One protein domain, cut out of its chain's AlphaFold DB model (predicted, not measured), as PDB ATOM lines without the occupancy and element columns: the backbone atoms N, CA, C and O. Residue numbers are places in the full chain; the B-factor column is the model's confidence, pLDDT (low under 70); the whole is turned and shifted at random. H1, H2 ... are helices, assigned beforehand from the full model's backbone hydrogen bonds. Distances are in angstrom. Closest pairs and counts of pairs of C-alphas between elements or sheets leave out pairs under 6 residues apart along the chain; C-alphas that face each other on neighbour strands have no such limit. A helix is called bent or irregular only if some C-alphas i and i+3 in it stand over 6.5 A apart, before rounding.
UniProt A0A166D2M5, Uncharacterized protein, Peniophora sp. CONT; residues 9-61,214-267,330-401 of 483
ATOM      1  N   THR A   9     203.411 174.859 260.492       46.09
ATOM      2  CA  THR A   9     202.527 175.947 260.927       46.09
ATOM      3  C   THR A   9     202.867 177.274 260.252       46.09
ATOM      4  O   THR A   9     201.942 177.908 259.748       46.09
ATOM      5  N   ASP A  10     204.145 177.655 260.133       53.44
ATOM      6  CA  ASP A  10     204.548 178.929 259.506       53.44
ATOM      7  C   ASP A  10     204.107 179.008 258.043       53.44
ATOM      8  O   ASP A  10     203.530 180.003 257.615       53.44
ATOM      9  N   VAL A  11     204.284 177.924 257.280       54.25
ATOM     10  CA  VAL A  11     203.864 177.869 255.867       54.25
ATOM     11  C   VAL A  11     202.344 178.020 255.726       54.25
ATOM     12  O   VAL A  11     201.871 178.629 254.768       54.25
ATOM     13  N   ARG A  12     201.558 177.501 256.681       51.38
ATOM     14  CA  ARG A  12     200.089 177.636 256.681       51.38
ATOM     15  C   ARG A  12     199.625 179.027 257.101       51.38
ATOM     16  O   ARG A  12     198.657 179.513 256.524       51.38
ATOM     17  N   VAL A  13     200.294 179.651 258.071       57.88
ATOM     18  CA  VAL A  13     200.034 181.044 258.467       57.88
ATOM     19  C   VAL A  13     200.371 181.970 257.300       57.88
ATOM     20  O   VAL A  13     199.493 182.684 256.834       57.88
ATOM     21  N   TYR A  14     201.565 181.842 256.719       56.81
ATOM     22  CA  TYR A  14     201.982 182.639 255.565       56.81
ATOM     23  C   TYR A  14     201.050 182.463 254.359       56.81
ATOM     24  O   TYR A  14     200.639 183.446 253.748       56.81
ATOM     25  N   ALA A  15     200.649 181.228 254.033       58.31
ATOM     26  CA  ALA A  15     199.675 180.985 252.969       58.31
ATOM     27  C   ALA A  15     198.313 181.633 253.275       58.31
ATOM     28  O   ALA A  15     197.740 182.274 252.399       58.31
ATOM     29  N   ARG A  16     197.804 181.507 254.509       62.31
ATOM     30  CA  ARG A  16     196.548 182.143 254.935       62.31
ATOM     31  C   ARG A  16     196.626 183.664 254.844       62.31
ATOM     32  O   ARG A  16     195.685 184.270 254.340       62.31
ATOM     33  N   ASP A  17     197.711 184.269 255.305       63.88
ATOM     34  CA  ASP A  17     197.878 185.722 255.300       63.88
ATOM     35  C   ASP A  17     198.005 186.240 253.864       63.88
ATOM     36  O   ASP A  17     197.325 187.197 253.503       63.88
ATOM     37  N   VAL A  18     198.750 185.541 252.997       63.66
ATOM     38  CA  VAL A  18     198.781 185.826 251.553       63.66
ATOM     39  C   VAL A  18     197.383 185.708 250.942       63.66
ATOM     40  O   VAL A  18     196.951 186.646 250.282       63.66
ATOM     41  N   PHE A  19     196.631 184.629 251.188       64.62
ATOM     42  CA  PHE A  19     195.258 184.495 250.674       64.62
ATOM     43  C   PHE A  19     194.289 185.542 251.246       64.62
ATOM     44  O   PHE A  19     193.362 185.942 250.549       64.62
ATOM     45  N   THR A  20     194.510 186.025 252.471       67.31
ATOM     46  CA  THR A  20     193.690 187.077 253.099       67.31
ATOM     47  C   THR A  20     194.005 188.451 252.503       67.31
ATOM     48  O   THR A  20     193.089 189.199 252.172       67.31
ATOM     49  N   ILE A  21     195.288 188.762 252.291       61.19
ATOM     50  CA  ILE A  21     195.743 189.972 251.591       61.19
ATOM     51  C   ILE A  21     195.210 189.970 250.153       61.19
ATOM     52  O   ILE A  21     194.617 190.954 249.720       61.19
ATOM     53  N   VAL A  22     195.350 188.847 249.442       60.75
ATOM     54  CA  VAL A  22     194.783 188.634 248.102       60.75
ATOM     55  C   VAL A  22     193.271 188.882 248.129       60.75
ATOM     56  O   VAL A  22     192.813 189.775 247.424       60.75
ATOM     57  N   GLY A  23     192.511 188.206 248.998       58.31
ATOM     58  CA  GLY A  23     191.064 188.418 249.132       58.31
ATOM     59  C   GLY A  23     190.679 189.882 249.385       58.31
ATOM     60  O   GLY A  23     189.783 190.394 248.724       58.31
ATOM     61  N   SER A  24     191.420 190.601 250.238       62.69
ATOM     62  CA  SER A  24     191.155 192.024 250.522       62.69
ATOM     63  C   SER A  24     191.344 192.955 249.316       62.69
ATOM     64  O   SER A  24     190.707 194.003 249.240       62.69
ATOM     65  N   PHE A  25     192.185 192.577 248.348       57.28
ATOM     66  CA  PHE A  25     192.301 193.304 247.083       57.28
ATOM     67  C   PHE A  25     191.165 192.982 246.110       57.28
ATOM     68  O   PHE A  25     190.940 193.760 245.189       57.28
ATOM     69  N   GLN A  26     190.472 191.858 246.294       59.84
ATOM     70  CA  GLN A  26     189.426 191.378 245.397       59.84
ATOM     71  C   GLN A  26     188.122 192.173 245.574       59.84
ATOM     72  O   GLN A  26     187.513 192.568 244.581       59.84
ATOM     73  N   ASP A  27     187.771 192.509 246.820       56.09
ATOM     74  CA  ASP A  27     186.593 193.325 247.159       56.09
ATOM     75  C   ASP A  27     186.656 194.749 246.562       56.09
ATOM     76  O   ASP A  27     185.628 195.339 246.245       56.09
ATOM     77  N   GLY A  28     187.860 195.296 246.346       56.09
ATOM     78  CA  GLY A  28     188.061 196.634 245.771       56.09
ATOM     79  C   GLY A  28     188.041 196.714 244.237       56.09
ATOM     80  O   GLY A  28     188.122 197.814 243.691       56.09
ATOM     81  N   ILE A  29     187.963 195.586 243.516       58.38
ATOM     82  CA  ILE A  29     188.043 195.571 242.037       58.38
ATOM     83  C   ILE A  29     186.764 196.117 241.385       58.38
ATOM     84  O   ILE A  29     186.840 196.689 240.297       58.38
ATOM     85  N   ALA A  30     185.610 195.945 242.035       55.75
ATOM     86  CA  ALA A  30     184.309 196.317 241.481       55.75
ATOM     87  C   ALA A  30     184.097 197.841 241.391       55.75
ATOM     88  O   ALA A  30     183.530 198.311 240.407       55.75
ATOM     89  N   ASP A  31     184.585 198.604 242.376       55.22
ATOM     90  CA  ASP A  31     184.211 200.017 242.543       55.22
ATOM     91  C   ASP A  31     185.105 201.011 241.775       55.22
ATOM     92  O   ASP A  31     184.620 202.064 241.360       55.22
ATOM     93  N   ASP A  32     186.395 200.718 241.553       60.84
ATOM     94  CA  ASP A  32     187.289 201.627 240.807       60.84
ATOM     95  C   ASP A  32     188.404 200.894 240.038       60.84
ATOM     96  O   ASP A  32     189.603 201.014 240.318       60.84
ATOM     97  N   PHE A  33     188.019 200.161 238.989       62.00
ATOM     98  CA  PHE A  33     188.980 199.540 238.071       62.00
ATOM     99  C   PHE A  33     189.966 200.552 237.435       62.00
ATOM    100  O   PHE A  33     191.096 200.178 237.095       62.00
ATOM    101  N   GLN A  34     189.609 201.837 237.292       58.72
ATOM    102  CA  GLN A  34     190.520 202.835 236.719       58.72
ATOM    103  C   GLN A  34     191.740 203.104 237.618       58.72
ATOM    104  O   GLN A  34     192.842 203.304 237.090       58.72
ATOM    105  N   THR A  35     191.607 203.026 238.948       57.53
ATOM    106  CA  THR A  35     192.757 203.176 239.867       57.53
ATOM    107  C   THR A  35     193.829 202.094 239.713       57.53
ATOM    108  O   THR A  35     195.009 202.386 239.938       57.53
ATOM    109  N   SER A  36     193.471 200.885 239.262       61.00
ATOM    110  CA  SER A  36     194.418 199.766 239.097       61.00
ATOM    111  C   SER A  36     195.629 200.132 238.221       61.00
ATOM    112  O   SER A  36     196.772 199.813 238.559       61.00
ATOM    113  N   GLY A  37     195.409 200.916 237.157       60.72
ATOM    114  CA  GLY A  37     196.471 201.385 236.265       60.72
ATOM    115  C   GLY A  37     197.475 202.323 236.946       60.72
ATOM    116  O   GLY A  37     198.673 202.265 236.653       60.72
ATOM    117  N   ARG A  38     197.015 203.145 237.902       64.19
ATOM    118  CA  ARG A  38     197.872 204.061 238.675       64.19
ATOM    119  C   ARG A  38     198.773 203.292 239.638       64.19
ATOM    120  O   ARG A  38     199.965 203.600 239.727       64.19
ATOM    121  N   GLY A  39     198.232 202.268 240.305       67.44
ATOM    122  CA  GLY A  39     198.996 201.381 241.187       67.44
ATOM    123  C   GLY A  39     200.132 200.675 240.440       67.44
ATOM    124  O   GLY A  39     201.287 200.742 240.865       67.44
ATOM    125  N   THR A  40     199.836 200.092 239.273       71.81
ATOM    126  CA  THR A  40     200.849 199.436 238.427       71.81
ATOM    127  C   THR A  40     201.936 200.410 237.960       71.81
ATOM    128  O   THR A  40     203.121 200.114 238.111       71.81
ATOM    129  N   GLY A  41     201.565 201.588 237.438       67.56
ATOM    130  CA  GLY A  41     202.535 202.598 236.990       67.56
ATOM    131  C   GLY A  41     203.439 203.107 238.120       67.56
ATOM    132  O   GLY A  41     204.648 203.250 237.937       67.56
ATOM    133  N   THR A  42     202.875 203.301 239.316       69.62
ATOM    134  CA  THR A  42     203.633 203.694 240.515       69.62
ATOM    135  C   THR A  42     204.634 202.612 240.921       69.62
ATOM    136  O   THR A  42     205.797 202.925 241.175       69.62
ATOM    137  N   LEU A  43     204.232 201.337 240.916       75.88
ATOM    138  CA  LEU A  43     205.113 200.217 241.265       75.88
ATOM    139  C   LEU A  43     206.309 200.109 240.303       75.88
ATOM    140  O   LEU A  43     207.446 199.979 240.757       75.88
ATOM    141  N   PHE A  44     206.094 200.253 238.991       77.44
ATOM    142  CA  PHE A  44     207.193 200.284 238.014       77.44
ATOM    143  C   PHE A  44     208.138 201.484 238.199       77.44
ATOM    144  O   PHE A  44     209.350 201.325 238.039       77.44
ATOM    145  N   LEU A  45     207.636 202.661 238.590       77.50
ATOM    146  CA  LEU A  45     208.497 203.801 238.932       77.50
ATOM    147  C   LEU A  45     209.303 203.553 240.214       77.50
ATOM    148  O   LEU A  45     210.477 203.910 240.255       77.50
ATOM    149  N   TRP A  46     208.732 202.882 241.220       78.62
ATOM    150  CA  TRP A  46     209.444 202.465 242.439       78.62
ATOM    151  C   TRP A  46     210.498 201.373 242.197       78.62
ATOM    152  O   TRP A  46     211.490 201.302 242.929       78.62
ATOM    153  N   LEU A  47     210.365 200.574 241.134       78.31
ATOM    154  CA  LEU A  47     211.433 199.663 240.714       78.31
ATOM    155  C   LEU A  47     212.684 200.408 240.223       78.31
ATOM    156  O   LEU A  47     213.773 199.848 240.319       78.31
ATOM    157  N   LEU A  48     212.596 201.662 239.758       78.69
ATOM    158  CA  LEU A  48     213.775 202.431 239.329       78.69
ATOM    159  C   LEU A  48     214.770 202.704 240.473       78.69
ATOM    160  O   LEU A  48     215.921 202.289 240.330       78.69
ATOM    161  N   PRO A  49     214.405 203.340 241.610       77.38
ATOM    162  CA  PRO A  49     215.330 203.525 242.724       77.38
ATOM    163  C   PRO A  49     215.768 202.193 243.345       77.38
ATOM    164  O   PRO A  49     216.920 202.093 243.759       77.38
ATOM    165  N   LEU A  50     214.923 201.153 243.341       75.75
ATOM    166  CA  LEU A  50     215.303 199.814 243.811       75.75
ATOM    167  C   LEU A  50     216.390 199.201 242.914       75.75
ATOM    168  O   LEU A  50     217.433 198.775 243.411       75.75
ATOM    169  N   VAL A  51     216.207 199.221 241.591       80.94
ATOM    170  CA  VAL A  51     217.205 198.738 240.624       80.94
ATOM    171  C   VAL A  51     218.464 199.601 240.667       80.94
ATOM    172  O   VAL A  51     219.558 199.050 240.682       80.94
ATOM    173  N   ILE A  52     218.366 200.932 240.739       78.25
ATOM    174  CA  ILE A  52     219.535 201.821 240.858       78.25
ATOM    175  C   ILE A  52     220.295 201.544 242.163       78.25
ATOM    176  O   ILE A  52     221.520 201.406 242.132       78.25
ATOM    177  N   GLY A  53     219.581 201.408 243.283       74.44
ATOM    178  CA  GLY A  53     220.126 201.035 244.586       74.44
ATOM    179  C   GLY A  53     220.844 199.692 244.520       74.44
ATOM    180  O   GLY A  53     222.026 199.621 244.845       74.44
ATOM    181  N   TRP A  54     220.203 198.656 243.974       78.19
ATOM    182  CA  TRP A  54     220.826 197.355 243.726       78.19
ATOM    183  C   TRP A  54     222.075 197.466 242.840       78.19
ATOM    184  O   TRP A  54     223.124 196.934 243.180       78.19
ATOM    185  N   GLN A  55     222.029 198.211 241.735       74.81
ATOM    186  CA  GLN A  55     223.176 198.390 240.832       74.81
ATOM    187  C   GLN A  55     224.348 199.140 241.497       74.81
ATOM    188  O   GLN A  55     225.489 199.030 241.030       74.81
ATOM    189  N   ARG A  56     224.091 199.918 242.558       72.44
ATOM    190  CA  ARG A  56     225.092 200.648 243.357       72.44
ATOM    191  C   ARG A  56     225.618 199.835 244.546       72.44
ATOM    192  O   ARG A  56     226.822 199.873 244.776       72.44
ATOM    193  N   LEU A  57     224.738 199.126 245.255       67.06
ATOM    194  CA  LEU A  57     225.011 198.406 246.507       67.06
ATOM    195  C   LEU A  57     225.390 196.936 246.306       67.06
ATOM    196  O   LEU A  57     226.099 196.382 247.141       67.06
ATOM    197  N   SER A  58     224.932 196.297 245.222       61.09
ATOM    198  CA  SER A  58     225.284 194.909 244.907       61.09
ATOM    199  C   SER A  58     226.808 194.772 244.913       61.09
ATOM    200  O   SER A  58     227.471 195.586 244.258       61.09
ATOM    201  N   PRO A  59     227.374 193.786 245.641       55.78
ATOM    202  CA  PRO A  59     228.814 193.614 245.759       55.78
ATOM    203  C   PRO A  59     229.396 193.379 244.370       55.78
ATOM    204  O   PRO A  59     229.348 192.281 243.810       55.78
ATOM    205  N   ARG A  60     229.928 194.451 243.778       60.66
ATOM    206  CA  ARG A  60     230.497 194.386 242.440       60.66
ATOM    207  C   ARG A  60     231.717 193.496 242.524       60.66
ATOM    208  O   ARG A  60     232.683 193.827 243.215       60.66
ATOM    209  N   SER A  61     231.680 192.401 241.772       57.53
ATOM    210  CA  SER A  61     232.879 191.648 241.442       57.53
ATOM    211  C   SER A  61     233.734 192.517 240.524       57.53
ATOM    212  O   SER A  61     233.652 192.483 239.290       57.53
ATOM    213  N   ARG A 214     230.340 173.156 228.079       84.44
ATOM    214  CA  ARG A 214     229.018 172.567 228.332       84.44
ATOM    215  C   ARG A 214     228.508 172.969 229.708       84.44
ATOM    216  O   ARG A 214     227.338 173.319 229.827       84.44
ATOM    217  N   ALA A 215     229.367 172.986 230.727       83.31
ATOM    218  CA  ALA A 215     229.007 173.487 232.053       83.31
ATOM    219  C   ALA A 215     228.685 174.991 232.034       83.31
ATOM    220  O   ALA A 215     227.677 175.399 232.617       83.31
ATOM    221  N   VAL A 216     229.479 175.810 231.330       82.62
ATOM    222  CA  VAL A 216     229.206 177.253 231.163       82.62
ATOM    223  C   VAL A 216     227.893 177.480 230.410       82.62
ATOM    224  O   VAL A 216     227.048 178.243 230.880       82.62
ATOM    225  N   LEU A 217     227.670 176.776 229.296       85.88
ATOM    226  CA  LEU A 217     226.431 176.872 228.523       85.88
ATOM    227  C   LEU A 217     225.218 176.404 229.341       85.88
ATOM    228  O   LEU A 217     224.206 177.096 229.356       85.88
ATOM    229  N   ARG A 218     225.324 175.295 230.087       87.56
ATOM    230  CA  ARG A 218     224.258 174.802 230.977       87.56
ATOM    231  C   ARG A 218     223.902 175.829 232.052       87.56
ATOM    232  O   ARG A 218     222.723 176.100 232.251       87.56
ATOM    233  N   ARG A 219     224.905 176.422 232.715       85.69
ATOM    234  CA  ARG A 219     224.711 177.500 233.707       85.69
ATOM    235  C   ARG A 219     224.030 178.720 233.071       85.69
ATOM    236  O   ARG A 219     223.083 179.247 233.645       85.69
ATOM    237  N   CYS A 220     224.465 179.124 231.875       85.75
ATOM    238  CA  CYS A 220     223.901 180.252 231.130       85.75
ATOM    239  C   CYS A 220     222.441 180.015 230.706       85.75
ATOM    240  O   CYS A 220     221.601 180.879 230.942       85.75
ATOM    241  N   ILE A 221     222.123 178.840 230.150       90.00
ATOM    242  CA  ILE A 221     220.753 178.461 229.765       90.00
ATOM    243  C   ILE A 221     219.850 178.411 230.997       90.00
ATOM    244  O   ILE A 221     218.782 179.010 230.983       90.00
ATOM    245  N   MET A 222     220.280 177.752 232.075       89.69
ATOM    246  CA  MET A 222     219.501 177.629 233.311       89.69
ATOM    247  C   MET A 222     219.196 179.001 233.931       89.69
ATOM    248  O   MET A 222     218.039 179.302 234.210       89.69
ATOM    249  N   ALA A 223     220.208 179.865 234.071       88.31
ATOM    250  CA  ALA A 223     220.021 181.233 234.555       88.31
ATOM    251  C   ALA A 223     219.134 182.069 233.614       88.31
ATOM    252  O   ALA A 223     218.295 182.834 234.084       88.31
ATOM    253  N   GLY A 224     219.280 181.898 232.296       90.50
ATOM    254  CA  GLY A 224     218.445 182.550 231.287       90.50
ATOM    255  C   GLY A 224     216.977 182.133 231.371       90.50
ATOM    256  O   GLY A 224     216.106 182.992 231.393       90.50
ATOM    257  N   VAL A 225     216.697 180.832 231.489       92.62
ATOM    258  CA  VAL A 225     215.335 180.295 231.653       92.62
ATOM    259  C   VAL A 225     214.694 180.818 232.938       92.62
ATOM    260  O   VAL A 225     213.564 181.290 232.892       92.62
ATOM    261  N   LEU A 226     215.413 180.816 234.062       91.88
ATOM    262  CA  LEU A 226     214.905 181.346 235.335       91.88
ATOM    263  C   LEU A 226     214.633 182.855 235.276       91.88
ATOM    264  O   LEU A 226     213.584 183.305 235.731       91.88
ATOM    265  N   ALA A 227     215.540 183.631 234.673       90.44
ATOM    266  CA  ALA A 227     215.339 185.062 234.460       90.44
ATOM    267  C   ALA A 227     214.139 185.339 233.538       90.44
ATOM    268  O   ALA A 227     213.369 186.258 233.799       90.44
ATOM    269  N   MET A 228     213.941 184.521 232.501       93.12
ATOM    270  CA  MET A 228     212.797 184.618 231.592       93.12
ATOM    271  C   MET A 228     211.477 184.229 232.264       93.12
ATOM    272  O   MET A 228     210.484 184.919 232.049       93.12
ATOM    273  N   ILE A 229     211.462 183.190 233.109       92.94
ATOM    274  CA  ILE A 229     210.301 182.815 233.932       92.94
ATOM    275  C   ILE A 229     209.918 183.969 234.861       92.94
ATOM    276  O   ILE A 229     208.744 184.312 234.929       92.94
ATOM    277  N   LEU A 230     210.886 184.604 235.528       90.88
ATOM    278  CA  LEU A 230     210.625 185.739 236.417       90.88
ATOM    279  C   LEU A 230     210.159 186.991 235.647       90.88
ATOM    280  O   LEU A 230     209.186 187.631 236.036       90.88
ATOM    281  N   HIS A 231     210.813 187.320 234.528       93.62
ATOM    282  CA  HIS A 231     210.491 188.478 233.680       93.62
ATOM    283  C   HIS A 231     209.093 188.373 233.060       93.62
ATOM    284  O   HIS A 231     208.282 189.290 233.193       93.62
ATOM    285  N   TRP A 232     208.781 187.238 232.428       95.75
ATOM    286  CA  TRP A 232     207.455 186.995 231.857       95.75
ATOM    287  C   TRP A 232     206.410 186.650 232.912       95.75
ATOM    288  O   TRP A 232     205.246 186.948 232.691       95.75
ATOM    289  N   GLY A 233     206.782 186.099 234.066       93.19
ATOM    290  CA  GLY A 233     205.859 185.911 235.183       93.19
ATOM    291  C   GLY A 233     205.384 187.243 235.765       93.19
ATOM    292  O   GLY A 233     204.182 187.462 235.922       93.19
ATOM    293  N   ALA A 234     206.311 188.177 235.985       90.12
ATOM    294  CA  ALA A 234     205.999 189.525 236.443       90.12
ATOM    295  C   ALA A 234     205.228 190.334 235.384       90.12
ATOM    296  O   ALA A 234     204.109 190.770 235.642       90.12
ATOM    297  N   ILE A 235     205.768 190.514 234.172       93.00
ATOM    298  CA  ILE A 235     205.131 191.389 233.167       93.00
ATOM    299  C   ILE A 235     203.925 190.705 232.507       93.00
ATOM    300  O   ILE A 235     202.920 191.355 232.227       93.00
ATOM    301  N   GLY A 236     203.984 189.388 232.300       93.75
ATOM    302  CA  GLY A 236     202.873 188.601 231.766       93.75
ATOM    303  C   GLY A 236     201.643 188.632 232.665       93.75
ATOM    304  O   GLY A 236     200.541 188.698 232.135       93.75
ATOM    305  N   SER A 237     201.804 188.713 233.992       92.25
ATOM    306  CA  SER A 237     200.668 188.933 234.898       92.25
ATOM    307  C   SER A 237     199.940 190.256 234.608       92.25
ATOM    308  O   SER A 237     198.717 190.271 234.477       92.25
ATOM    309  N   ALA A 238     200.685 191.346 234.385       89.75
ATOM    310  CA  ALA A 238     200.129 192.647 234.016       89.75
ATOM    311  C   ALA A 238     199.506 192.646 232.607       89.75
ATOM    312  O   ALA A 238     198.498 193.323 232.390       89.75
ATOM    313  N   ILE A 239     200.063 191.871 231.663       92.88
ATOM    314  CA  ILE A 239     199.477 191.661 230.328       92.88
ATOM    315  C   ILE A 239     198.159 190.887 230.438       92.88
ATOM    316  O   ILE A 239     197.160 191.356 229.909       92.88
ATOM    317  N   VAL A 240     198.137 189.741 231.130       92.12
ATOM    318  CA  VAL A 240     196.942 188.893 231.305       92.12
ATOM    319  C   VAL A 240     195.830 189.667 232.002       92.12
ATOM    320  O   VAL A 240     194.698 189.640 231.524       92.12
ATOM    321  N   TYR A 241     196.148 190.409 233.065       88.94
ATOM    322  CA  TYR A 241     195.197 191.309 233.708       88.94
ATOM    323  C   TYR A 241     194.668 192.348 232.702       88.94
ATOM    324  O   TYR A 241     193.492 192.323 232.363       88.94
ATOM    325  N   SER A 242     195.547 193.167 232.113       88.19
ATOM    326  CA  SER A 242     195.161 194.270 231.208       88.19
ATOM    327  C   SER A 242     194.592 193.843 229.842       88.19
ATOM    328  O   SER A 242     194.252 194.703 229.032       88.19
ATOM    329  N   PHE A 243     194.584 192.546 229.521       90.94
ATOM    330  CA  PHE A 243     194.011 191.989 228.289       90.94
ATOM    331  C   PHE A 243     192.583 191.478 228.505       90.94
ATOM    332  O   PHE A 243     191.749 191.587 227.610       90.94
ATOM    333  N   ASN A 244     192.310 190.917 229.688       88.31
ATOM    334  CA  ASN A 244     191.001 190.369 230.057       88.31
ATOM    335  C   ASN A 244     190.105 191.386 230.774       88.31
ATOM    336  O   ASN A 244     188.974 191.073 231.134       88.31
ATOM    337  N   THR A 245     190.595 192.604 230.989       84.25
ATOM    338  CA  THR A 245     189.770 193.715 231.459       84.25
ATOM    339  C   THR A 245     188.702 194.084 230.428       84.25
ATOM    340  O   THR A 245     188.888 193.793 229.241       84.25
ATOM    341  N   PRO A 246     187.583 194.702 230.855       76.06
ATOM    342  CA  PRO A 246     186.476 195.040 229.968       76.06
ATOM    343  C   PRO A 246     186.952 195.717 228.679       76.06
ATOM    344  O   PRO A 246     187.850 196.558 228.710       76.06
ATOM    345  N   THR A 247     186.355 195.317 227.549       81.56
ATOM    346  CA  THR A 247     186.897 195.484 226.179       81.56
ATOM    347  C   THR A 247     188.048 194.522 225.831       81.56
ATOM    348  O   THR A 247     189.038 194.901 225.209       81.56
ATOM    349  N   THR A 248     187.874 193.242 226.186       85.69
ATOM    350  CA  THR A 248     188.837 192.143 225.970       85.69
ATOM    351  C   THR A 248     189.646 192.259 224.673       85.69
ATOM    352  O   THR A 248     189.086 192.334 223.572       85.69
ATOM    353  N   GLY A 249     190.977 192.275 224.801       88.19
ATOM    354  CA  GLY A 249     191.882 192.416 223.664       88.19
ATOM    355  C   GLY A 249     193.208 193.123 223.956       88.19
ATOM    356  O   GLY A 249     193.593 193.416 225.090       88.19
ATOM    357  N   LEU A 250     193.938 193.402 222.874       91.00
ATOM    358  CA  LEU A 250     195.138 194.229 222.913       91.00
ATOM    359  C   LEU A 250     194.720 195.708 222.896       91.00
ATOM    360  O   LEU A 250     194.307 196.236 221.858       91.00
ATOM    361  N   GLY A 251     194.820 196.355 224.054       90.56
ATOM    362  CA  GLY A 251     194.656 197.796 224.234       90.56
ATOM    363  C   GLY A 251     196.005 198.489 224.433       90.56
ATOM    364  O   GLY A 251     197.063 197.854 224.401       90.56
ATOM    365  N   CYS A 252     195.995 199.799 224.690       91.50
ATOM    366  CA  CYS A 252     197.236 200.554 224.906       91.50
ATOM    367  C   CYS A 252     198.033 200.040 226.122       91.50
ATOM    368  O   CYS A 252     199.260 199.963 226.067       91.50
ATOM    369  N   ARG A 253     197.343 199.627 227.198       89.81
ATOM    370  CA  ARG A 253     197.969 199.098 228.424       89.81
ATOM    371  C   ARG A 253     198.623 197.733 228.167       89.81
ATOM    372  O   ARG A 253     199.848 197.638 228.206       89.81
ATOM    373  N   SER A 254     197.849 196.704 227.811       91.94
ATOM    374  CA  SER A 254     198.368 195.352 227.529       91.94
ATOM    375  C   SER A 254     199.394 195.323 226.386       91.94
ATOM    376  O   SER A 254     200.439 194.683 226.520       91.94
ATOM    377  N   GLY A 255     199.161 196.075 225.306       93.06
ATOM    378  CA  GLY A 255     200.098 196.202 224.187       93.06
ATOM    379  C   GLY A 255     201.440 196.827 224.581       93.06
ATOM    380  O   GLY A 255     202.489 196.356 224.139       93.06
ATOM    381  N   SER A 256     201.446 197.832 225.460       93.25
ATOM    382  CA  SER A 256     202.694 198.443 225.934       93.25
ATOM    383  C   SER A 256     203.544 197.500 226.792       93.25
ATOM    384  O   SER A 256     204.746 197.379 226.557       93.25
ATOM    385  N   PHE A 257     202.932 196.770 227.732       92.94
ATOM    386  CA  PHE A 257     203.636 195.777 228.543       92.94
ATOM    387  C   PHE A 257     204.210 194.656 227.665       92.94
ATOM    388  O   PHE A 257     205.344 194.226 227.884       92.94
ATOM    389  N   LEU A 258     203.481 194.246 226.619       95.38
ATOM    390  CA  LEU A 258     203.954 193.277 225.631       95.38
ATOM    391  C   LEU A 258     205.162 193.793 224.831       95.38
ATOM    392  O   LEU A 258     206.141 193.058 224.679       95.38
ATOM    393  N   ILE A 259     205.134 195.047 224.361       95.50
ATOM    394  CA  ILE A 259     206.276 195.683 223.677       95.50
ATOM    395  C   ILE A 259     207.493 195.728 224.610       95.50
ATOM    396  O   ILE A 259     208.573 195.279 224.224       95.50
ATOM    397  N   TYR A 260     207.312 196.185 225.852       94.81
ATOM    398  CA  TYR A 260     208.377 196.270 226.855       94.81
ATOM    399  C   TYR A 260     209.010 194.902 227.173       94.81
ATOM    400  O   TYR A 260     210.240 194.757 227.166       94.81
ATOM    401  N   ALA A 261     208.184 193.873 227.398       95.00
ATOM    402  CA  ALA A 261     208.646 192.513 227.670       95.00
ATOM    403  C   ALA A 261     209.410 191.909 226.480       95.00
ATOM    404  O   ALA A 261     210.457 191.272 226.668       95.00
ATOM    405  N   SER A 262     208.911 192.143 225.262       96.50
ATOM    406  CA  SER A 262     209.485 191.637 224.011       96.50
ATOM    407  C   SER A 262     210.813 192.314 223.675       96.50
ATOM    408  O   SER A 262     211.789 191.625 223.375       96.50
ATOM    409  N   LEU A 263     210.898 193.643 223.793       95.50
ATOM    410  CA  LEU A 263     212.145 194.391 223.601       95.50
ATOM    411  C   LEU A 263     213.198 194.008 224.648       95.50
ATOM    412  O   LEU A 263     214.352 193.785 224.286       95.50
ATOM    413  N   GLY A 264     212.812 193.852 225.919       94.00
ATOM    414  CA  GLY A 264     213.714 193.359 226.968       94.00
ATOM    415  C   GLY A 264     214.270 191.961 226.665       94.00
ATOM    416  O   GLY A 264     215.478 191.736 226.766       94.00
ATOM    417  N   THR A 265     213.408 191.051 226.200       94.81
ATOM    418  CA  THR A 265     213.800 189.702 225.757       94.81
ATOM    419  C   THR A 265     214.768 189.759 224.569       94.81
ATOM    420  O   THR A 265     215.809 189.101 224.582       94.81
ATOM    421  N   LEU A 266     214.468 190.577 223.556       95.25
ATOM    422  CA  LEU A 266     215.300 190.742 222.362       95.25
ATOM    423  C   LEU A 266     216.689 191.305 222.707       95.25
ATOM    424  O   LEU A 266     217.699 190.771 222.249       95.25
ATOM    425  N   VAL A 267     216.752 192.335 223.557       94.00
ATOM    426  CA  VAL A 267     218.006 192.908 224.078       94.00
ATOM    427  C   VAL A 267     218.856 191.837 224.758       94.00
ATOM    428  O   VAL A 267     220.054 191.740 224.478       94.00
ATOM    429  N   PHE A 330     210.950 204.032 227.041       94.94
ATOM    430  CA  PHE A 330     209.593 203.572 226.780       94.94
ATOM    431  C   PHE A 330     208.857 203.214 228.074       94.94
ATOM    432  O   PHE A 330     207.795 203.777 228.315       94.94
ATOM    433  N   ILE A 331     209.416 202.365 228.950       90.69
ATOM    434  CA  ILE A 331     208.722 202.005 230.200       90.69
ATOM    435  C   ILE A 331     208.526 203.212 231.131       90.69
ATOM    436  O   ILE A 331     207.475 203.322 231.756       90.69
ATOM    437  N   VAL A 332     209.469 204.163 231.176       90.88
ATOM    438  CA  VAL A 332     209.308 205.408 231.951       90.88
ATOM    439  C   VAL A 332     208.173 206.269 231.389       90.88
ATOM    440  O   VAL A 332     207.279 206.655 232.141       90.88
ATOM    441  N   ALA A 333     208.159 206.523 230.076       92.12
ATOM    442  CA  ALA A 333     207.087 207.274 229.418       92.12
ATOM    443  C   ALA A 333     205.721 206.596 229.619       92.12
ATOM    444  O   ALA A 333     204.740 207.253 229.958       92.12
ATOM    445  N   MET A 334     205.680 205.268 229.511       90.81
ATOM    446  CA  MET A 334     204.495 204.456 229.772       90.81
ATOM    447  C   MET A 334     203.975 204.586 231.209       90.81
ATOM    448  O   MET A 334     202.764 204.688 231.407       90.81
ATOM    449  N   CYS A 335     204.857 204.635 232.210       87.56
ATOM    450  CA  CYS A 335     204.453 204.856 233.601       87.56
ATOM    451  C   CYS A 335     203.920 206.275 233.835       87.56
ATOM    452  O   CYS A 335     202.930 206.440 234.546       87.56
ATOM    453  N   ILE A 336     204.524 207.286 233.200       88.19
ATOM    454  CA  ILE A 336     204.003 208.662 233.212       88.19
ATOM    455  C   ILE A 336     202.605 208.694 232.578       88.19
ATOM    456  O   ILE A 336     201.687 209.270 233.151       88.19
ATOM    457  N   PHE A 337     202.400 208.015 231.448       89.19
ATOM    458  CA  PHE A 337     201.101 207.963 230.770       89.19
ATOM    459  C   PHE A 337     200.027 207.214 231.583       89.19
ATOM    460  O   PHE A 337     198.870 207.641 231.592       89.19
ATOM    461  N   LEU A 338     200.400 206.155 232.315       84.50
ATOM    462  CA  LEU A 338     199.531 205.482 233.293       84.50
ATOM    463  C   LEU A 338     199.133 206.424 234.441       84.50
ATOM    464  O   LEU A 338     197.960 206.480 234.803       84.50
ATOM    465  N   PHE A 339     200.082 207.191 234.986       82.31
ATOM    466  CA  PHE A 339     199.830 208.130 236.084       82.31
ATOM    467  C   PHE A 339     198.974 209.335 235.652       82.31
ATOM    468  O   PHE A 339     198.037 209.716 236.350       82.31
ATOM    469  N   SER A 340     199.242 209.899 234.471       85.69
ATOM    470  CA  SER A 340     198.497 211.030 233.895       85.69
ATOM    471  C   SER A 340     197.124 210.656 233.315       85.69
ATOM    472  O   SER A 340     196.476 211.511 232.716       85.69
ATOM    473  N   ASN A 341     196.673 209.404 233.463       84.50
ATOM    474  CA  ASN A 341     195.441 208.868 232.870       84.50
ATOM    475  C   ASN A 341     195.371 208.995 231.330       84.50
ATOM    476  O   ASN A 341     194.292 208.973 230.748       84.50
ATOM    477  N   LEU A 342     196.506 209.076 230.624       87.06
ATOM    478  CA  LEU A 342     196.511 209.207 229.157       87.06
ATOM    479  C   LEU A 342     195.929 207.978 228.438       87.06
ATOM    480  O   LEU A 342     195.556 208.073 227.270       87.06
ATOM    481  N   PHE A 343     195.808 206.845 229.138       86.94
ATOM    482  CA  PHE A 343     195.142 205.642 228.640       86.94
ATOM    483  C   PHE A 343     193.642 205.566 228.921       86.94
ATOM    484  O   PHE A 343     193.033 204.645 228.395       86.94
ATOM    485  N   THR A 344     193.039 206.501 229.668       83.81
ATOM    486  CA  THR A 344     191.583 206.508 229.924       83.81
ATOM    487  C   THR A 344     190.797 207.253 228.836       83.81
ATOM    488  O   THR A 344     189.834 207.970 229.108       83.81
ATOM    489  N   ASN A 345     191.281 207.192 227.594       87.81
ATOM    490  CA  ASN A 345     190.628 207.795 226.437       87.81
ATOM    491  C   ASN A 345     189.892 206.711 225.636       87.81
ATOM    492  O   ASN A 345     190.269 205.539 225.673       87.81
ATOM    493  N   CYS A 346     188.876 207.098 224.861       86.94
ATOM    494  CA  CYS A 346     188.044 206.146 224.119       86.94
ATOM    495  C   CYS A 346     188.828 205.263 223.132       86.94
ATOM    496  O   CYS A 346     188.359 204.190 222.782       86.94
ATOM    497  N   TRP A 347     190.010 205.683 222.670       89.00
ATOM    498  CA  TRP A 347     190.853 204.872 221.783       89.00
ATOM    499  C   TRP A 347     191.501 203.701 222.532       89.00
ATOM    500  O   TRP A 347     191.536 202.570 222.041       89.00
ATOM    501  N   CYS A 348     192.027 203.981 223.723       88.69
ATOM    502  CA  CYS A 348     192.767 203.029 224.537       88.69
ATOM    503  C   CYS A 348     191.864 202.147 225.400       88.69
ATOM    504  O   CYS A 348     192.119 200.945 225.461       88.69
ATOM    505  N   ASP A 349     190.818 202.714 226.006       85.88
ATOM    506  CA  ASP A 349     189.853 201.972 226.826       85.88
ATOM    507  C   ASP A 349     188.870 201.141 225.984       85.88
ATOM    508  O   ASP A 349     188.245 200.253 226.538       85.88
ATOM    509  N   ALA A 350     188.739 201.378 224.668       88.38
ATOM    510  CA  ALA A 350     187.935 200.531 223.772       88.38
ATOM    511  C   ALA A 350     188.733 199.416 223.066       88.38
ATOM    512  O   ALA A 350     188.201 198.710 222.203       88.38
ATOM    513  N   SER A 351     190.030 199.286 223.375       89.00
ATOM    514  CA  SER A 351     190.959 198.334 222.742       89.00
ATOM    515  C   SER A 351     190.946 198.372 221.202       89.00
ATOM    516  O   SER A 351     191.053 197.340 220.529       89.00
ATOM    517  N   LEU A 352     190.850 199.581 220.624       89.50
ATOM    518  CA  LEU A 352     190.658 199.809 219.181       89.50
ATOM    519  C   LEU A 352     191.715 199.108 218.306       89.50
ATOM    520  O   LEU A 352     191.408 198.651 217.209       89.50
ATOM    521  N   ILE A 353     192.946 198.970 218.816       88.94
ATOM    522  CA  ILE A 353     194.079 198.314 218.139       88.94
ATOM    523  C   ILE A 353     193.763 196.859 217.759       88.94
ATOM    524  O   ILE A 353     194.177 196.407 216.694       88.94
ATOM    525  N   SER A 354     193.043 196.125 218.611       91.44
ATOM    526  CA  SER A 354     192.692 194.717 218.366       91.44
ATOM    527  C   SER A 354     191.266 194.524 217.853       91.44
ATOM    528  O   SER A 354     191.019 193.592 217.092       91.44
ATOM    529  N   ARG A 355     190.332 195.400 218.244       88.44
ATOM    530  CA  ARG A 355     188.904 195.271 217.910       88.44
ATOM    531  C   ARG A 355     188.476 196.021 216.647       88.44
ATOM    532  O   ARG A 355     187.420 195.715 216.089       88.44
ATOM    533  N   GLY A 356     189.264 196.997 216.189       90.25
ATOM    534  CA  GLY A 356     188.950 197.820 215.021       90.25
ATOM    535  C   GLY A 356     187.557 198.452 215.112       90.25
ATOM    536  O   GLY A 356     187.185 199.018 216.135       90.25
ATOM    537  N   LEU A 357     186.759 198.314 214.052       87.94
ATOM    538  CA  LEU A 357     185.395 198.860 213.979       87.94
ATOM    539  C   LEU A 357     184.405 198.229 214.984       87.94
ATOM    540  O   LEU A 357     183.341 198.794 215.208       87.94
ATOM    541  N   GLY A 358     184.739 197.083 215.592       87.00
ATOM    542  CA  GLY A 358     183.936 196.403 216.619       87.00
ATOM    543  C   GLY A 358     184.316 196.769 218.060       87.00
ATOM    544  O   GLY A 358     184.061 195.992 218.988       87.00
ATOM    545  N   ALA A 359     185.005 197.893 218.258       88.75
ATOM    546  CA  ALA A 359     185.360 198.421 219.570       88.75
ATOM    547  C   ALA A 359     184.144 199.037 220.287       88.75
ATOM    548  O   ALA A 359     183.327 199.722 219.675       88.75
ATOM    549  N   PHE A 360     184.047 198.817 221.596       87.25
ATOM    550  CA  PHE A 360     183.079 199.456 222.492       87.25
ATOM    551  C   PHE A 360     183.807 199.918 223.754       87.25
ATOM    552  O   PHE A 360     184.913 199.453 223.993       87.25
ATOM    553  N   THR A 361     183.201 200.783 224.569       84.50
ATOM    554  CA  THR A 361     183.717 201.142 225.903       84.50
ATOM    555  C   THR A 361     182.683 200.805 226.976       84.50
ATOM    556  O   THR A 361     181.482 200.905 226.723       84.50
ATOM    557  N   THR A 362     183.135 200.382 228.154       80.12
ATOM    558  CA  THR A 362     182.283 200.045 229.305       80.12
ATOM    559  C   THR A 362     182.329 201.169 230.331       80.12
ATOM    560  O   THR A 362     183.401 201.489 230.841       80.12
ATOM    561  N   ILE A 363     181.174 201.765 230.631       74.12
ATOM    562  CA  ILE A 363     181.065 202.939 231.518       74.12
ATOM    563  C   ILE A 363     180.948 202.521 232.994       74.12
ATOM    564  O   ILE A 363     181.489 203.192 233.866       74.12
ATOM    565  N   ALA A 364     180.281 201.398 233.261       71.94
ATOM    566  CA  ALA A 364     180.202 200.731 234.556       71.94
ATOM    567  C   ALA A 364     180.202 199.211 234.322       71.94
ATOM    568  O   ALA A 364     179.797 198.771 233.243       71.94
ATOM    569  N   LEU A 365     180.660 198.430 235.303       70.25
ATOM    570  CA  LEU A 365     180.437 196.982 235.342       70.25
ATOM    571  C   LEU A 365     179.201 196.724 236.206       70.25
ATOM    572  O   LEU A 365     179.119 197.239 237.323       70.25
ATOM    573  N   GLN A 366     178.264 195.925 235.711       74.44
ATOM    574  CA  GLN A 366     177.120 195.473 236.493       74.44
ATOM    575  C   GLN A 366     177.546 194.211 237.286       74.44
ATOM    576  O   GLN A 366     178.246 193.360 236.731       74.44
ATOM    577  N   PRO A 367     177.193 194.042 238.577       67.06
ATOM    578  CA  PRO A 367     177.650 192.892 239.376       67.06
ATOM    579  C   PRO A 367     177.142 191.520 238.890       67.06
ATOM    580  O   PRO A 367     177.677 190.493 239.302       67.06
ATOM    581  N   ASP A 368     176.130 191.496 238.022       69.69
ATOM    582  CA  ASP A 368     175.588 190.324 237.328       69.69
ATOM    583  C   ASP A 368     176.201 190.076 235.930       69.69
ATOM    584  O   ASP A 368     175.875 189.071 235.293       69.69
ATOM    585  N   ASP A 369     177.130 190.919 235.460       73.56
ATOM    586  CA  ASP A 369     177.812 190.720 234.177       73.56
ATOM    587  C   ASP A 369     178.778 189.519 234.206       73.56
ATOM    588  O   ASP A 369     179.707 189.447 235.016       73.56
ATOM    589  N   GLU A 370     178.685 188.646 233.196       78.94
ATOM    590  CA  GLU A 370     179.647 187.552 232.957       78.94
ATOM    591  C   GLU A 370     181.107 188.058 232.876       78.94
ATOM    592  O   GLU A 370     182.053 187.364 233.262       78.94
ATOM    593  N   SER A 371     181.292 189.308 232.432       75.31
ATOM    594  CA  SER A 371     182.600 189.964 232.330       75.31
ATOM    595  C   SER A 371     183.326 190.096 233.678       75.31
ATOM    596  O   SER A 371     184.553 189.972 233.719       75.31
ATOM    597  N   LEU A 372     182.593 190.252 234.787       80.31
ATOM    598  CA  LEU A 372     183.171 190.311 236.133       80.31
ATOM    599  C   LEU A 372     183.745 188.945 236.546       80.31
ATOM    600  O   LEU A 372     184.825 188.867 237.138       80.31
ATOM    601  N   GLY A 373     183.076 187.854 236.162       82.12
ATOM    602  CA  GLY A 373     183.579 186.490 236.339       82.12
ATOM    603  C   GLY A 373     184.890 186.253 235.581       82.12
ATOM    604  O   GLY A 373     185.854 185.738 236.153       82.12
ATOM    605  N   GLN A 374     184.961 186.694 234.321       84.12
ATOM    606  CA  GLN A 374     186.177 186.592 233.502       84.12
ATOM    607  C   GLN A 374     187.337 187.424 234.084       84.12
ATOM    608  O   GLN A 374     188.465 186.928 234.166       84.12
ATOM    609  N   LEU A 375     187.063 188.644 234.562       83.00
ATOM    610  CA  LEU A 375     188.055 189.510 235.211       83.00
ATOM    611  C   LEU A 375     188.621 188.881 236.495       83.00
ATOM    612  O   LEU A 375     189.839 188.854 236.679       83.00
ATOM    613  N   ASN A 376     187.759 188.317 237.347       83.75
ATOM    614  CA  ASN A 376     188.165 187.635 238.579       83.75
ATOM    615  C   ASN A 376     189.074 186.425 238.304       83.75
ATOM    616  O   ASN A 376     190.097 186.249 238.974       83.75
ATOM    617  N   VAL A 377     188.754 185.620 237.284       87.50
ATOM    618  CA  VAL A 377     189.606 184.497 236.852       87.50
ATOM    619  C   VAL A 377     190.952 184.999 236.320       87.50
ATOM    620  O   VAL A 377     191.999 184.485 236.718       87.50
ATOM    621  N   ALA A 378     190.958 186.027 235.467       87.38
ATOM    622  CA  ALA A 378     192.187 186.586 234.905       87.38
ATOM    623  C   ALA A 378     193.110 187.203 235.969       87.38
ATOM    624  O   ALA A 378     194.331 187.046 235.898       87.38
ATOM    625  N   TRP A 379     192.540 187.861 236.978       86.00
ATOM    626  CA  TRP A 379     193.277 188.392 238.123       86.00
ATOM    627  C   TRP A 379     193.868 187.273 238.997       86.00
ATOM    628  O   TRP A 379     195.049 187.329 239.351       86.00
ATOM    629  N   GLY A 380     193.115 186.194 239.244       85.06
ATOM    630  CA  GLY A 380     193.635 185.000 239.921       85.06
ATOM    631  C   GLY A 380     194.811 184.358 239.169       85.06
ATOM    632  O   GLY A 380     195.827 184.015 239.778       85.06
ATOM    633  N   ILE A 381     194.724 184.274 237.835       89.75
ATOM    634  CA  ILE A 381     195.827 183.817 236.971       89.75
ATOM    635  C   ILE A 381     197.033 184.762 237.075       89.75
ATOM    636  O   ILE A 381     198.162 184.289 237.202       89.75
ATOM    637  N   ALA A 382     196.825 186.081 237.063       88.38
ATOM    638  CA  ALA A 382     197.899 187.068 237.180       88.38
ATOM    639  C   ALA A 382     198.667 186.943 238.514       88.38
ATOM    640  O   ALA A 382     199.903 186.953 238.528       88.38
ATOM    641  N   ILE A 383     197.961 186.743 239.630       87.06
ATOM    642  CA  ILE A 383     198.591 186.516 240.941       87.06
ATOM    643  C   ILE A 383     199.344 185.184 240.965       87.06
ATOM    644  O   ILE A 383     200.515 185.156 241.346       87.06
ATOM    645  N   ALA A 384     198.730 184.096 240.493       89.75
ATOM    646  CA  ALA A 384     199.388 182.791 240.432       89.75
ATOM    647  C   ALA A 384     200.661 182.819 239.560       89.75
ATOM    648  O   ALA A 384     201.680 182.231 239.926       89.75
ATOM    649  N   MET A 385     200.631 183.545 238.439       92.19
ATOM    650  CA  MET A 385     201.755 183.692 237.511       92.19
ATOM    651  C   MET A 385     202.902 184.535 238.096       92.19
ATOM    652  O   MET A 385     204.072 184.149 237.992       92.19
ATOM    653  N   SER A 386     202.588 185.660 238.739       89.75
ATOM    654  CA  SER A 386     203.598 186.545 239.334       89.75
ATOM    655  C   SER A 386     204.216 185.929 240.590       89.75
ATOM    656  O   SER A 386     205.436 185.737 240.627       89.75
ATOM    657  N   LEU A 387     203.399 185.518 241.566       88.56
ATOM    658  CA  LEU A 387     203.869 184.895 242.805       88.56
ATOM    659  C   LEU A 387     204.570 183.561 242.522       88.56
ATOM    660  O   LEU A 387     205.672 183.340 243.015       88.56
ATOM    661  N   GLY A 388     203.995 182.712 241.663       91.62
ATOM    662  CA  GLY A 388     204.594 181.433 241.282       91.62
ATOM    663  C   GLY A 388     205.968 181.587 240.630       91.62
ATOM    664  O   GLY A 388     206.894 180.855 240.981       91.62
ATOM    665  N   SER A 389     206.150 182.571 239.740       93.81
ATOM    666  CA  SER A 389     207.462 182.815 239.122       93.81
ATOM    667  C   SER A 389     208.509 183.301 240.137       93.81
ATOM    668  O   SER A 389     209.652 182.834 240.103       93.81
ATOM    669  N   ALA A 390     208.114 184.148 241.095       90.25
ATOM    670  CA  ALA A 390     208.967 184.575 242.202       90.25
ATOM    671  C   ALA A 390     209.327 183.412 243.145       90.25
ATOM    672  O   ALA A 390     210.502 183.232 243.466       90.25
ATOM    673  N   THR A 391     208.358 182.574 243.537       89.31
ATOM    674  CA  THR A 391     208.599 181.390 244.377       89.31
ATOM    675  C   THR A 391     209.541 180.398 243.698       89.31
ATOM    676  O   THR A 391     210.484 179.939 244.338       89.31
ATOM    677  N   ILE A 392     209.354 180.109 242.403       90.75
ATOM    678  CA  ILE A 392     210.255 179.236 241.631       90.75
ATOM    679  C   ILE A 392     211.678 179.807 241.613       90.75
ATOM    680  O   ILE A 392     212.637 179.068 241.840       90.75
ATOM    681  N   PHE A 393     211.828 181.114 241.382       90.00
ATOM    682  CA  PHE A 393     213.135 181.770 241.360       90.00
ATOM    683  C   PHE A 393     213.833 181.724 242.730       90.00
ATOM    684  O   PHE A 393     214.993 181.321 242.814       90.00
ATOM    685  N   ILE A 394     213.126 182.076 243.810       86.69
ATOM    686  CA  ILE A 394     213.661 182.071 245.181       86.69
ATOM    687  C   ILE A 394     214.023 180.647 245.619       86.69
ATOM    688  O   ILE A 394     215.132 180.421 246.102       86.69
ATOM    689  N   ALA A 395     213.129 179.677 245.401       87.81
ATOM    690  CA  ALA A 395     213.379 178.278 245.733       87.81
ATOM    691  C   ALA A 395     214.577 177.725 244.949       87.81
ATOM    692  O   ALA A 395     215.420 177.036 245.523       87.81
ATOM    693  N   PHE A 396     214.705 178.064 243.661       89.38
ATOM    694  CA  PHE A 396     215.877 177.687 242.878       89.38
ATOM    695  C   PHE A 396     217.170 178.238 243.492       89.38
ATOM    696  O   PHE A 396     218.109 177.466 243.696       89.38
ATOM    697  N   VAL A 397     217.213 179.544 243.797       85.81
ATOM    698  CA  VAL A 397     218.387 180.199 244.396       85.81
ATOM    699  C   VAL A 397     218.747 179.535 245.723       85.81
ATOM    700  O   VAL A 397     219.894 179.139 245.893       85.81
ATOM    701  N   TYR A 398     217.776 179.328 246.614       84.56
ATOM    702  CA  TYR A 398     218.010 178.709 247.922       84.56
ATOM    703  C   TYR A 398     218.502 177.251 247.823       84.56
ATOM    704  O   TYR A 398     219.347 176.833 248.607       84.56
ATOM    705  N   MET A 399     218.023 176.480 246.840       88.75
ATOM    706  CA  MET A 399     218.451 175.087 246.633       88.75
ATOM    707  C   MET A 399     219.809 174.931 245.925       88.75
ATOM    708  O   MET A 399     220.407 173.863 246.018       88.75
ATOM    709  N   HIS A 400     220.275 175.936 245.170       81.12
ATOM    710  CA  HIS A 400     221.457 175.807 244.294       81.12
ATOM    711  C   HIS A 400     222.607 176.765 244.623       81.12
ATOM    712  O   HIS A 400     223.716 176.573 244.118       81.12
ATOM    713  N   VAL A 401     222.365 177.797 245.431       80.69
ATOM    714  CA  VAL A 401     223.394 178.716 245.918       80.69
ATOM    715  C   VAL A 401     223.661 178.379 247.376       80.69
ATOM    716  O   VAL A 401     222.967 178.860 248.268       80.69
TER     717      VAL A 401
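AT A GLANCE: This is residues 9 to 61, 214 to 267 and 330 to 401 of the 483 residues of an uncharacterized protein of Peniophora sp. CONT (UniProt A0A166D2M5). What is the main picture? The long helices H8 and H3 lie side by side running opposite ways, with H4 folded back along another side of H3, while H2 with the short H5 makes a separate pair beside them. H6, H7 and the link after them gather at the end where H3 ends and H8 begins, and residues 9 to 21 of H1 stick out. What is it made of? The printed part has 179 residues with eight named helices, H1 to H8 in order, no named strand and the class all helix. It is only just compact, close to loose, with a radius of gyration of the C-alphas of 18.5 A and spans of 54 by 43 by 31 A.

HOW THE PARTS SIT: Where do the first two helices stand? H1, residues 9 to 26, is close to but not clearly touching H8, residues 370 to 400; their closest C-alphas, Gln 26 and Asn 376, are 7.9 A apart. H2, residues 33 to 57, touches H5, residues 330 to 339, with residues 37 to 45 alone, at a steep tilt of 43 degrees, opposite ways; the closest C-alphas, Gly 41 and Cys 335, are 4.5 A apart. What touches H3, residues 214 to 244? It touches H8 at a shallow tilt of 21 degrees, opposite ways, closest at the C-alphas of Ser 237 and Ala 382, 4.0 A. With H4, residues 252 to 267, it forms a helical hairpin at 8 degrees, closest at the C-alphas of Ile 239 and Ser 254, 4.8 A. What else is near H4? It only just touches H5, and only just touches H6, residues 346 to 349, with 3 pairs of C-alphas within 8 A in each case; the closest are Tyr 260 and Ile 331, 6.6 A, and Cys 252 and Cys 348, 5.1 A. H7, residues 352 to 358, is close to H4 but not clearly touching, with the C-alphas of Cys 252 and Ile 353 7.8 A apart. Do the backbones close? In H1, H4, H5 and H8 every O i to N i+4 pair is within hydrogen-bond range; in H2 17 of 21 are, in H3 26 of 27, and in H7 1 of 3, beside 1 of 4 O i to N i+3 pairs, while H6 is too short for an O i to N i+4 pair.

IN THESE COORDINATES: Where are the anchors? C-alpha 9, where H1 begins, is at (202.527, 175.947, 260.927), and C-alpha 400, where H8 ends, is at (221.457, 175.807, 244.294). How long are the helices? From first to last C-alpha, H1 measures 25.5 A, H2 37.0 A, H3 42.0 A, H4 22.1 A and H8 44.9 A. H3 has a kink of 31 degrees near residue 235, and H7 is irregular, with C-alphas 354 and 357 9.5 A apart.

THE WHOLE: How large is it, and where is it cut? The two C-alphas farthest apart, those of Ser 61 and Asp 368, are 57.5 A apart. Residues 62 to 213 and 268 to 329 are not printed, with gaps of 23.5 A and 13.8 A between C-alphas. Which link is long, and where is confidence low? H7 to H8 is a long link of 11 residues. The mean pLDDT of the printed part is 80.9, and residues 9 to 39, 41 to 42, 57 to 61 and 367 to 368 are under 70.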